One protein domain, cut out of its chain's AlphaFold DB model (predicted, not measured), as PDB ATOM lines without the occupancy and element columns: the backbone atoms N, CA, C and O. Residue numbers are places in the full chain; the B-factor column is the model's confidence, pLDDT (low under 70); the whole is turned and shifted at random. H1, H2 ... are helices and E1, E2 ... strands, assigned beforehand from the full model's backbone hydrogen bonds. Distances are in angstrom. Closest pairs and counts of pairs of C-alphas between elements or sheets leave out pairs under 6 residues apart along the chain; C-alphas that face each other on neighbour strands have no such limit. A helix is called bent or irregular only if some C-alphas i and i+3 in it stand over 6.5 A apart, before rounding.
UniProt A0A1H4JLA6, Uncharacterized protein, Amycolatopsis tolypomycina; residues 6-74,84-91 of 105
ATOM      1  N   ASP A   6     -31.836 -28.877 -25.437       79.00
ATOM      2  CA  ASP A   6     -32.514 -29.383 -26.626       79.00
ATOM      3  C   ASP A   6     -31.698 -30.453 -27.345       79.00
ATOM      4  O   ASP A   6     -30.479 -30.342 -27.507       79.00
ATOM      5  N   PHE A   7     -32.402 -31.473 -27.834       78.94
ATOM      6  CA  PHE A   7     -31.826 -32.595 -28.563       78.94
ATOM      7  C   PHE A   7     -32.246 -32.558 -30.030       78.94
ATOM      8  O   PHE A   7     -33.432 -32.608 -30.367       78.94
ATOM      9  N   TYR A   8     -31.251 -32.545 -30.914       77.69
ATOM     10  CA  TYR A   8     -31.416 -32.566 -32.363       77.69
ATOM     11  C   TYR A   8     -30.776 -33.800 -32.982       77.69
ATOM     12  O   TYR A   8     -29.762 -34.312 -32.498       77.69
ATOM     13  N   LEU A   9     -31.342 -34.239 -34.104       75.19
ATOM     14  CA  LEU A   9     -30.746 -35.231 -34.986       75.19
ATOM     15  C   LEU A   9     -30.414 -34.598 -36.342       75.19
ATOM     16  O   LEU A   9     -31.298 -34.093 -37.025       75.19
ATOM     17  N   GLY A  10     -29.151 -34.672 -36.756       69.31
ATOM     18  CA  GLY A  10     -28.647 -34.050 -37.982       69.31
ATOM     19  C   GLY A  10     -27.923 -32.724 -37.733       69.31
ATOM     20  O   GLY A  10     -27.670 -32.334 -36.595       69.31
ATOM     21  N   THR A  11     -27.555 -32.045 -38.822       67.94
ATOM     22  CA  THR A  11     -26.789 -30.785 -38.808       67.94
ATOM     23  C   THR A  11     -27.389 -29.755 -39.743       67.94
ATOM     24  O   THR A  11     -27.916 -30.106 -40.799       67.94
ATOM     25  N   GLY A  12     -27.204 -28.480 -39.400       63.31
ATOM     26  CA  GLY A  12     -27.626 -27.363 -40.237       63.31
ATOM     27  C   GLY A  12     -29.152 -27.227 -40.314       63.31
ATOM     28  O   GLY A  12     -29.856 -27.733 -39.441       63.31
ATOM     29  N   PRO A  13     -29.677 -26.573 -41.364       63.25
ATOM     30  CA  PRO A  13     -31.109 -26.289 -41.506       63.25
ATOM     31  C   PRO A  13     -32.011 -27.532 -41.551       63.25
ATOM     32  O   PRO A  13     -33.207 -27.429 -41.309       63.25
ATOM     33  N   GLY A  14     -31.446 -28.704 -41.860       64.31
ATOM     34  CA  GLY A  14     -32.160 -29.984 -41.882       64.31
ATOM     35  C   GLY A  14     -32.124 -30.756 -40.560       64.31
ATOM     36  O   GLY A  14     -32.569 -31.903 -40.528       64.31
ATOM     37  N   ALA A  15     -31.556 -30.192 -39.488       67.06
ATOM     38  CA  ALA A  15     -31.530 -30.851 -38.189       67.06
ATOM     39  C   ALA A  15     -32.956 -30.999 -37.641       67.06
ATOM     40  O   ALA A  15     -33.661 -30.020 -37.401       67.06
ATOM     41  N   MET A  16     -33.378 -32.240 -37.419       70.69
ATOM     42  CA  MET A  16     -34.682 -32.541 -36.853       70.69
ATOM     43  C   MET A  16     -34.621 -32.341 -35.344       70.69
ATOM     44  O   MET A  16     -33.922 -33.084 -34.644       70.69
ATOM     45  N   TRP A  17     -35.365 -31.359 -34.840       70.19
ATOM     46  CA  TRP A  17     -35.608 -31.247 -33.409       70.19
ATOM     47  C   TRP A  17     -36.326 -32.505 -32.933       70.19
ATOM     48  O   TRP A  17     -37.346 -32.916 -33.495       70.19
ATOM     49  N   ARG A  18     -35.756 -33.152 -31.922       70.81
ATOM     50  CA  ARG A  18     -36.386 -34.300 -31.291       70.81
ATOM     51  C   ARG A  18     -37.237 -33.813 -30.128       70.81
ATOM     52  O   ARG A  18     -38.449 -34.037 -30.167       70.81
ATOM     53  N   ARG A  19     -36.609 -33.239 -29.093       73.31
ATOM     54  CA  ARG A  19     -37.189 -33.047 -27.748       73.31
ATOM     55  C   ARG A  19     -36.390 -32.036 -26.906       73.31
ATOM     56  O   ARG A  19     -35.230 -31.767 -27.224       73.31
ATOM     57  N   SER A  20     -36.981 -31.572 -25.800       74.31
ATOM     58  CA  SER A  20     -36.359 -30.640 -24.837       74.31
ATOM     59  C   SER A  20     -36.489 -31.104 -23.382       74.31
ATOM     60  O   SER A  20     -37.530 -31.635 -22.984       74.31
ATOM     61  N   LEU A  21     -35.455 -30.831 -22.579       75.00
ATOM     62  CA  LEU A  21     -35.413 -31.004 -21.124       75.00
ATOM     63  C   LEU A  21     -35.323 -29.663 -20.389       75.00
ATOM     64  O   LEU A  21     -34.663 -28.733 -20.850       75.00
ATOM     65  N   MET A  22     -35.929 -29.595 -19.200       72.38
ATOM     66  CA  MET A  22     -35.798 -28.465 -18.272       72.38
ATOM     67  C   MET A  22     -35.244 -28.872 -16.898       72.38
ATOM     68  O   MET A  22     -35.353 -30.024 -16.478       72.38
ATOM     69  N   PHE A  23     -34.730 -27.868 -16.180       69.25
ATOM     70  CA  PHE A  23     -34.169 -27.897 -14.824       69.25
ATOM     71  C   PHE A  23     -32.773 -28.500 -14.728       69.25
ATOM     72  O   PHE A  23     -31.799 -27.759 -14.826       69.25
ATOM     73  N   ALA A  24     -32.646 -29.810 -14.529       71.31
ATOM     74  CA  ALA A  24     -31.342 -30.450 -14.377       71.31
ATOM     75  C   ALA A  24     -30.647 -30.745 -15.722       71.31
ATOM     76  O   ALA A  24     -29.728 -31.551 -15.751       71.31
ATOM     77  N   GLY A  25     -31.055 -30.112 -16.829       67.81
ATOM     78  CA  GLY A  25     -30.599 -30.440 -18.189       67.81
ATOM     79  C   GLY A  25     -29.116 -30.178 -18.486       67.81
ATOM     80  O   GLY A  25     -28.663 -30.484 -19.586       67.81
ATOM     81  N   HIS A  26     -28.350 -29.624 -17.541       77.75
ATOM     82  CA  HIS A  26     -26.922 -29.352 -17.716       77.75
ATOM     83  C   HIS A  26     -26.147 -30.613 -18.154       77.75
ATOM     84  O   HIS A  26     -26.386 -31.682 -17.580       77.75
ATOM     85  N   PRO A  27     -25.182 -30.515 -19.093       75.50
ATOM     86  CA  PRO A  27     -24.403 -31.661 -19.568       75.50
ATOM     87  C   PRO A  27     -23.781 -32.488 -18.437       75.50
ATOM     88  O   PRO A  27     -23.858 -33.711 -18.455       75.50
ATOM     89  N   ASP A  28     -23.257 -31.838 -17.398       79.12
ATOM     90  CA  ASP A  28     -22.673 -32.536 -16.241       79.12
ATOM     91  C   ASP A  28     -23.681 -33.396 -15.467       79.12
ATOM     92  O   ASP A  28     -23.308 -34.405 -14.871       79.12
ATOM     93  N   ASN A  29     -24.958 -33.016 -15.456       79.25
ATOM     94  CA  ASN A  29     -26.013 -33.819 -14.839       79.25
ATOM     95  C   ASN A  29     -26.454 -34.949 -15.770       79.25
ATOM     96  O   ASN A  29     -26.673 -36.064 -15.304       79.25
ATOM     97  N   LEU A  30     -26.502 -34.692 -17.080       80.25
ATOM     98  CA  LEU A  30     -26.748 -35.727 -18.084       80.25
ATOM     99  C   LEU A  30     -25.657 -36.804 -18.064       80.25
ATOM    100  O   LEU A  30     -25.967 -37.982 -18.157       80.25
ATOM    101  N   LEU A  31     -24.390 -36.435 -17.863       84.00
ATOM    102  CA  LEU A  31     -23.279 -37.388 -17.775       84.00
ATOM    103  C   LEU A  31     -23.338 -38.294 -16.535       84.00
ATOM    104  O   LEU A  31     -22.748 -39.382 -16.549       84.00
ATOM    105  N   LYS A  32     -24.026 -37.868 -15.469       83.62
ATOM    106  CA  LYS A  32     -24.264 -38.681 -14.263       83.62
ATOM    107  C   LYS A  32     -25.366 -39.717 -14.478       83.62
ATOM    108  O   LYS A  32     -25.357 -40.742 -13.803       83.62
ATOM    109  N   ASP A  33     -26.271 -39.467 -15.418       82.75
ATOM    110  CA  ASP A  33     -27.319 -40.396 -15.813       82.75
ATOM    111  C   ASP A  33     -26.845 -41.353 -16.926       82.75
ATOM    112  O   ASP A  33     -26.044 -40.984 -17.787       82.75
ATOM    113  N   PHE A  34     -27.313 -42.604 -16.911       83.62
ATOM    114  CA  PHE A  34     -26.915 -43.598 -17.914       83.62
ATOM    115  C   PHE A  34     -27.446 -43.252 -19.311       83.62
ATOM    116  O   PHE A  34     -26.695 -43.306 -20.295       83.62
ATOM    117  N   ASP A  35     -28.714 -42.856 -19.397       83.19
ATOM    118  CA  ASP A  35     -29.368 -42.499 -20.654       83.19
ATOM    119  C   ASP A  35     -28.852 -41.145 -21.140       83.19
ATOM    120  O   ASP A  35     -28.580 -40.970 -22.327       83.19
ATOM    121  N   GLY A  36     -28.575 -40.224 -20.211       83.12
ATOM    122  CA  GLY A  36     -27.986 -38.922 -20.512       83.12
ATOM    123  C   GLY A  36     -26.581 -39.064 -21.088       83.12
ATOM    124  O   GLY A  36     -26.277 -38.502 -22.141       83.12
ATOM    125  N   ARG A  37     -25.738 -39.902 -20.477       86.00
ATOM    126  CA  ARG A  37     -24.415 -40.234 -21.019       86.00
ATOM    127  C   ARG A  37     -24.531 -40.892 -22.386       86.00
ATOM    128  O   ARG A  37     -23.822 -40.494 -23.305       86.00
ATOM    129  N   THR A  38     -25.446 -41.847 -22.550       85.19
ATOM    130  CA  THR A  38     -25.663 -42.523 -23.835       85.19
ATOM    131  C   THR A  38     -26.109 -41.541 -24.918       85.19
ATOM    132  O   THR A  38     -25.591 -41.599 -26.033       85.19
ATOM    133  N   ALA A  39     -27.002 -40.602 -24.607       84.00
ATOM    134  CA  ALA A  39     -27.417 -39.550 -25.528       84.00
ATOM    135  C   ALA A  39     -26.241 -38.631 -25.910       84.00
ATOM    136  O   ALA A  39     -26.069 -38.306 -27.081       84.00
ATOM    137  N   LEU A  40     -25.379 -38.259 -24.961       83.19
ATOM    138  CA  LEU A  40     -24.253 -37.358 -25.231       83.19
ATOM    139  C   LEU A  40     -23.083 -38.018 -25.972       83.19
ATOM    140  O   LEU A  40     -22.375 -37.340 -26.715       83.19
ATOM    141  N   THR A  41     -22.862 -39.322 -25.791       82.31
ATOM    142  CA  THR A  41     -21.706 -40.026 -26.374       82.31
ATOM    143  C   THR A  41     -22.058 -40.924 -27.558       82.31
ATOM    144  O   THR A  41     -21.161 -41.505 -28.173       82.31
ATOM    145  N   SER A  42     -23.341 -41.111 -27.878       83.31
ATOM    146  CA  SER A  42     -23.739 -41.989 -28.980       83.31
ATOM    147  C   SER A  42     -23.289 -41.432 -30.327       83.31
ATOM    148  O   SER A  42     -23.512 -40.272 -30.651       83.31
ATOM    149  N   VAL A  43     -22.726 -42.305 -31.160       78.75
ATOM    150  CA  VAL A  43     -22.424 -42.031 -32.575       78.75
ATOM    151  C   VAL A  43     -23.475 -42.622 -33.522       78.75
ATOM    152  O   VAL A  43     -23.453 -42.367 -34.726       78.75
ATOM    153  N   ALA A  44     -24.395 -43.433 -32.989       80.69
ATOM    154  CA  ALA A  44     -25.425 -44.126 -33.748       80.69
ATOM    155  C   ALA A  44     -26.775 -43.394 -33.609       80.69
ATOM    156  O   ALA A  44     -27.300 -43.301 -32.497       80.69
ATOM    157  N   PRO A  45     -27.377 -42.922 -34.721       76.38
ATOM    158  CA  PRO A  45     -28.651 -42.196 -34.710       76.38
ATOM    159  C   PRO A  45     -29.801 -42.901 -33.985       76.38
ATOM    160  O   PRO A  45     -30.546 -42.257 -33.253       76.38
ATOM    161  N   SER A  46     -29.942 -44.217 -34.166       80.12
ATOM    162  CA  SER A  46     -30.991 -45.014 -33.519       80.12
ATOM    163  C   SER A  46     -30.778 -45.126 -32.012       80.12
ATOM    164  O   SER A  46     -31.713 -44.930 -31.245       80.12
ATOM    165  N   ARG A  47     -29.535 -45.369 -31.583       81.75
ATOM    166  CA  ARG A  47     -29.169 -45.471 -30.164       81.75
ATOM    167  C   ARG A  47     -29.315 -44.137 -29.438       81.75
ATOM    168  O   ARG A  47     -29.757 -44.115 -28.301       81.75
ATOM    169  N   TYR A  48     -28.986 -43.040 -30.115       79.88
ATOM    170  CA  TYR A  48     -29.242 -41.695 -29.610       79.88
ATOM    171  C   TYR A  48     -30.732 -41.419 -29.451       79.88
ATOM    172  O   TYR A  48     -31.148 -40.957 -28.400       79.88
ATOM    173  N   ALA A  49     -31.540 -41.741 -30.465       79.62
ATOM    174  CA  ALA A  49     -32.982 -41.541 -30.391       79.62
ATOM    175  C   ALA A  49     -33.617 -42.349 -29.246       79.62
ATOM    176  O   ALA A  49     -34.411 -41.789 -28.505       79.62
ATOM    177  N   CYS A  50     -33.223 -43.617 -29.071       84.19
ATOM    178  CA  CYS A  50     -33.688 -44.449 -27.957       84.19
ATOM    179  C   CYS A  50     -33.302 -43.842 -26.604       84.19
ATOM    180  O   CYS A  50     -34.173 -43.574 -25.790       84.19
ATOM    181  N   ALA A  51     -32.020 -43.508 -26.418       85.44
ATOM    182  CA  ALA A  51     -31.535 -42.922 -25.171       85.44
ATOM    183  C   ALA A  51     -32.207 -41.583 -24.844       85.44
ATOM    184  O   ALA A  51     -32.484 -41.304 -23.686       85.44
ATOM    185  N   VAL A  52     -32.500 -40.753 -25.852       82.62
ATOM    186  CA  VAL A  52     -33.257 -39.512 -25.650       82.62
ATOM    187  C   VAL A  52     -34.692 -39.813 -25.196       82.62
ATOM    188  O   VAL A  52     -35.155 -39.168 -24.265       82.62
ATOM    189  N   GLU A  53     -35.393 -40.788 -25.783       83.44
ATOM    190  CA  GLU A  53     -36.751 -41.174 -25.340       83.44
ATOM    191  C   GLU A  53     -36.758 -41.772 -23.915       83.44
ATOM    192  O   GLU A  53     -37.610 -41.417 -23.093       83.44
ATOM    193  N   ASP A  54     -35.772 -42.612 -23.590       85.00
ATOM    194  CA  ASP A  54     -35.608 -43.218 -22.260       85.00
ATOM    195  C   ASP A  54     -35.309 -42.148 -21.196       85.00
ATOM    196  O   ASP A  54     -35.954 -42.087 -20.143       85.00
ATOM    197  N   LEU A  55     -34.400 -41.221 -21.512       81.50
ATOM    198  CA  LEU A  55     -34.073 -40.065 -20.682       81.50
ATOM    199  C   LEU A  55     -35.317 -39.221 -20.390       81.50
ATOM    200  O   LEU A  55     -35.540 -38.823 -19.254       81.50
ATOM    201  N   LEU A  56     -36.148 -38.954 -21.396       77.44
ATOM    202  CA  LEU A  56     -37.330 -38.097 -21.257       77.44
ATOM    203  C   LEU A  56     -38.453 -38.751 -20.464       77.44
ATOM    204  O   LEU A  56     -39.202 -38.053 -19.786       77.44
ATOM    205  N   THR A  57     -38.557 -40.074 -20.536       82.00
ATOM    206  CA  THR A  57     -39.497 -40.846 -19.723       82.00
ATOM    207  C   THR A  57     -39.049 -40.856 -18.265       82.00
ATOM    208  O   THR A  57     -39.847 -40.634 -17.355       82.00
ATOM    209  N   THR A  58     -37.753 -41.054 -18.022       82.12
ATOM    210  CA  THR A  58     -37.201 -41.160 -16.667       82.12
ATOM    211  C   THR A  58     -37.019 -39.808 -15.976       82.12
ATOM    212  O   THR A  58     -37.118 -39.747 -14.750       82.12
ATOM    213  N   TRP A  59     -36.823 -38.710 -16.714       81.44
ATOM    214  CA  TRP A  59     -36.606 -37.368 -16.155       81.44
ATOM    215  C   TRP A  59     -37.711 -36.885 -15.197       81.44
ATOM    216  O   TRP A  59     -37.391 -36.540 -14.051       81.44
ATOM    217  N   PRO A  60     -39.003 -36.876 -15.594       76.62
ATOM    218  CA  PRO A  60     -40.088 -36.490 -14.696       76.62
ATOM    219  C   PRO A  60     -40.319 -37.529 -13.593       76.62
ATOM    220  O   PRO A  60     -40.600 -37.152 -12.457       76.62
ATOM    221  N   ILE A  61     -40.130 -38.825 -13.884       81.50
ATOM    222  CA  ILE A  61     -40.271 -39.911 -12.896       81.50
ATOM    223  C   ILE A  61     -39.272 -39.725 -11.749       81.50
ATOM    224  O   ILE A  61     -39.626 -39.845 -10.577       81.50
ATOM    225  N   ARG A  62     -38.030 -39.365 -12.076       78.31
ATOM    226  CA  ARG A  62     -36.962 -39.102 -11.104       78.31
ATOM    227  C   ARG A  62     -37.031 -37.703 -10.487       78.31
ATOM    228  O   ARG A  62     -36.143 -37.343  -9.721       78.31
ATOM    229  N   ARG A  63     -38.070 -36.917 -10.804       77.94
ATOM    230  CA  ARG A  63     -38.263 -35.531 -10.338       77.94
ATOM    231  C   ARG A  63     -37.073 -34.612 -10.658       77.94
ATOM    232  O   ARG A  63     -36.812 -33.658  -9.934       77.94
ATOM    233  N   LEU A  64     -36.360 -34.892 -11.753       73.38
ATOM    234  CA  LEU A  64     -35.206 -34.105 -12.212       73.38
ATOM    235  C   LEU A  64     -35.623 -32.881 -13.039       73.38
ATOM    236  O   LEU A  64     -34.828 -31.964 -13.258       73.38
ATOM    237  N   GLY A  65     -36.875 -32.861 -13.499       77.19
ATOM    238  CA  GLY A  65     -37.455 -31.751 -14.232       77.19
ATOM    239  C   GLY A  65     -38.630 -32.185 -15.092       77.19
ATOM    240  O   GLY A  65     -39.325 -33.146 -14.778       77.19
ATOM    241  N   ALA A  66     -38.830 -31.471 -16.196       73.00
ATOM    242  CA  ALA A  66     -39.898 -31.736 -17.148       73.00
ATOM    243  C   ALA A  66     -39.326 -32.002 -18.548       73.00
ATOM    244  O   ALA A  66     -38.298 -31.435 -18.927       73.00
ATOM    245  N   ALA A  67     -40.011 -32.876 -19.282       72.50
ATOM    246  CA  ALA A  67     -39.682 -33.320 -20.631       72.50
ATOM    247  C   ALA A  67     -40.799 -32.896 -21.593       72.50
ATOM    248  O   ALA A  67     -41.976 -33.039 -21.261       72.50
ATOM    249  N   PHE A  68     -40.442 -32.378 -22.773       68.81
ATOM    250  CA  PHE A  68     -41.416 -31.834 -23.726       68.81
ATOM    251  C   PHE A  68     -41.333 -32.500 -25.093       68.81
ATOM    252  O   PHE A  68     -40.253 -32.703 -25.655       68.81
ATOM    253  N   LEU A  69     -42.516 -32.820 -25.617       60.88
ATOM    254  CA  LEU A  69     -42.736 -33.391 -26.940       60.88
ATOM    255  C   LEU A  69     -43.024 -32.257 -27.952       60.88
ATOM    256  O   LEU A  69     -43.650 -31.264 -27.582       60.88
ATOM    257  N   PRO A  70     -42.633 -32.399 -29.230       60.12
ATOM    258  CA  PRO A  70     -43.013 -31.505 -30.307       60.12
ATOM    259  C   PRO A  70     -44.519 -31.609 -30.517       60.12
ATOM    260  O   PRO A  70     -45.023 -32.574 -31.091       60.12
ATOM    261  N   GLN A  71     -45.246 -30.600 -30.049       56.75
ATOM    262  CA  GLN A  71     -46.618 -30.389 -30.474       56.75
ATOM    263  C   GLN A  71     -46.574 -29.699 -31.839       56.75
ATOM    264  O   GLN A  71     -45.889 -28.696 -32.023       56.75
ATOM    265  N   HIS A  72     -47.231 -30.336 -32.806       50.53
ATOM    266  CA  HIS A  72     -47.430 -29.929 -34.196       50.53
ATOM    267  C   HIS A  72     -46.966 -28.504 -34.576       50.53
ATOM    268  O   HIS A  72     -47.525 -27.509 -34.131       50.53
ATOM    269  N   ARG A  73     -46.051 -28.447 -35.558       50.03
ATOM    270  CA  ARG A  73     -45.680 -27.283 -36.398       50.03
ATOM    271  C   ARG A  73     -44.693 -26.255 -35.844       50.03
ATOM    272  O   ARG A  73     -44.252 -25.425 -36.633       50.03
ATOM    273  N   SER A  74     -44.266 -26.339 -34.588       49.84
ATOM    274  CA  SER A  74     -43.147 -25.523 -34.100       49.84
ATOM    275  C   SER A  74     -41.928 -26.406 -33.804       49.84
ATOM    276  O   SER A  74     -42.079 -27.409 -33.103       49.84
ATOM    277  N   ASN A  84     -32.089 -21.256 -24.849       56.38
ATOM    278  CA  ASN A  84     -31.615 -22.532 -24.328       56.38
ATOM    279  C   ASN A  84     -30.175 -22.390 -23.862       56.38
ATOM    280  O   ASN A  84     -29.361 -21.768 -24.543       56.38
ATOM    281  N   ASP A  85     -29.874 -22.976 -22.709       63.50
ATOM    282  CA  ASP A  85     -28.525 -22.946 -22.157       63.50
ATOM    283  C   ASP A  85     -27.611 -23.924 -22.912       63.50
ATOM    284  O   ASP A  85     -26.419 -23.664 -23.054       63.50
ATOM    285  N   TRP A  86     -28.175 -25.024 -23.439       65.38
ATOM    286  CA  TRP A  86     -27.433 -26.058 -24.164       65.38
ATOM    287  C   TRP A  86     -28.217 -26.641 -25.343       65.38
ATOM    288  O   TRP A  86     -29.421 -26.892 -25.261       65.38
ATOM    289  N   ILE A  87     -27.514 -26.907 -26.446       67.88
ATOM    290  CA  ILE A  87     -28.066 -27.581 -27.626       67.88
ATOM    291  C   ILE A  87     -27.139 -28.735 -28.019       67.88
ATOM    292  O   ILE A  87     -25.946 -28.530 -28.254       67.88
ATOM    293  N   HIS A  88     -27.690 -29.945 -28.128       70.88
ATOM    294  CA  HIS A  88     -26.962 -31.134 -28.562       70.88
ATOM    295  C   HIS A  88     -27.410 -31.584 -29.952       70.88
ATOM    296  O   HIS A  88     -28.581 -31.885 -30.189       70.88
ATOM    297  N   HIS A  89     -26.447 -31.681 -30.870       71.94
ATOM    298  CA  HIS A  89     -26.657 -32.179 -32.225       71.94
ATOM    299  C   HIS A  89     -25.907 -33.491 -32.426       71.94
ATOM    300  O   HIS A  89     -24.672 -33.506 -32.467       71.94
ATOM    301  N   LEU A  90     -26.638 -34.586 -32.645       72.12
ATOM    302  CA  LEU A  90     -26.009 -35.783 -33.182       72.12
ATOM    303  C   LEU A  90     -25.908 -35.681 -34.703       72.12
ATOM    304  O   LEU A  90     -26.913 -35.744 -35.412       72.12
ATOM    305  N   HIS A  91     -24.680 -35.628 -35.210       70.88
ATOM    306  CA  HIS A  91     -24.400 -35.693 -36.635       70.88
ATOM    307  C   HIS A  91     -23.824 -37.054 -37.016       70.88
ATOM    308  O   HIS A  91     -22.830 -37.519 -36.457       70.88
TER     309      HIS A  91
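This is residues 6 to 74 and 84 to 91 of the 105 residues of an uncharacterized protein of Amycolatopsis tolypomycina (UniProt A0A1H4JLA6). A small three-stranded sheet is covered on one face by one long helix, H3, running along the strands over E2 and E1. H2 pairs with H3 as a helical hairpin and only grazes the sheet, H1 makes a corner with H2, and residues 67 to 68, after H3, pair with E2. The printed part has 77 residues, with three named helices and three named strands in the order E1 E2 H1 H2 H3 E3; the mixed sheet runs E2 E1 E3, and the class is mixed, helices and strands. The whole is compact, with a radius of gyration of the C-alphas of 11.7 A, and spans 33 by 27 by 21 A.

E1, residues 6 to 9, is the inner strand. It forms an antiparallel hairpin with edge strand E2, residues 16 to 23; N 9 and O 16 are within hydrogen-bond range at 2.9 A. Edge strand E3, residues 86 to 90, is parallel to E1, with N 8 and O 88 at 2.8 A. H3, residues 45 to 61, is on one face at a height over the sheet of 9.5 A, making two layers, helix on sheet; on the local plane it stands at 17 degrees to E1. H2, residues 34 to 41, touches H3, closest at the C-alphas of Ala 39 and Tyr 48, 5.0 A, opposite ways at a tilt of 38 degrees, only just steep. H1, residues 27 to 30, touches H2 only at the corner, the C-alphas of Leu 30 and Gly 36 being closest at 4.2 A. Every O i to N i+4 pair is within hydrogen-bond range in H2, and 11 of 13 in H3; H1 is too short for such a pair.

E1 begins at C-alpha 6 (-32.514, -29.383, -26.626). E2 is 22.5 A long and H3 24.8 A; H3 is irregular, but only just, with C-alphas 57 and 60 6.7 A apart. E3, 13.3 A, ends at C-alpha 90 (-26.009, -35.783, -33.182).

The C-alphas farthest apart are those of Pro 13 and Arg 62, 33.5 A. Residues 75 to 83 are not printed, and C-alphas 74 and 84 are 15.4 A apart across this cut, which lies in the link from H3 to E3. Of the links printed whole, none is long. Mean pLDDT of the printed part is 74.6; it is under 70 at 19 residues, among them 68 to 74.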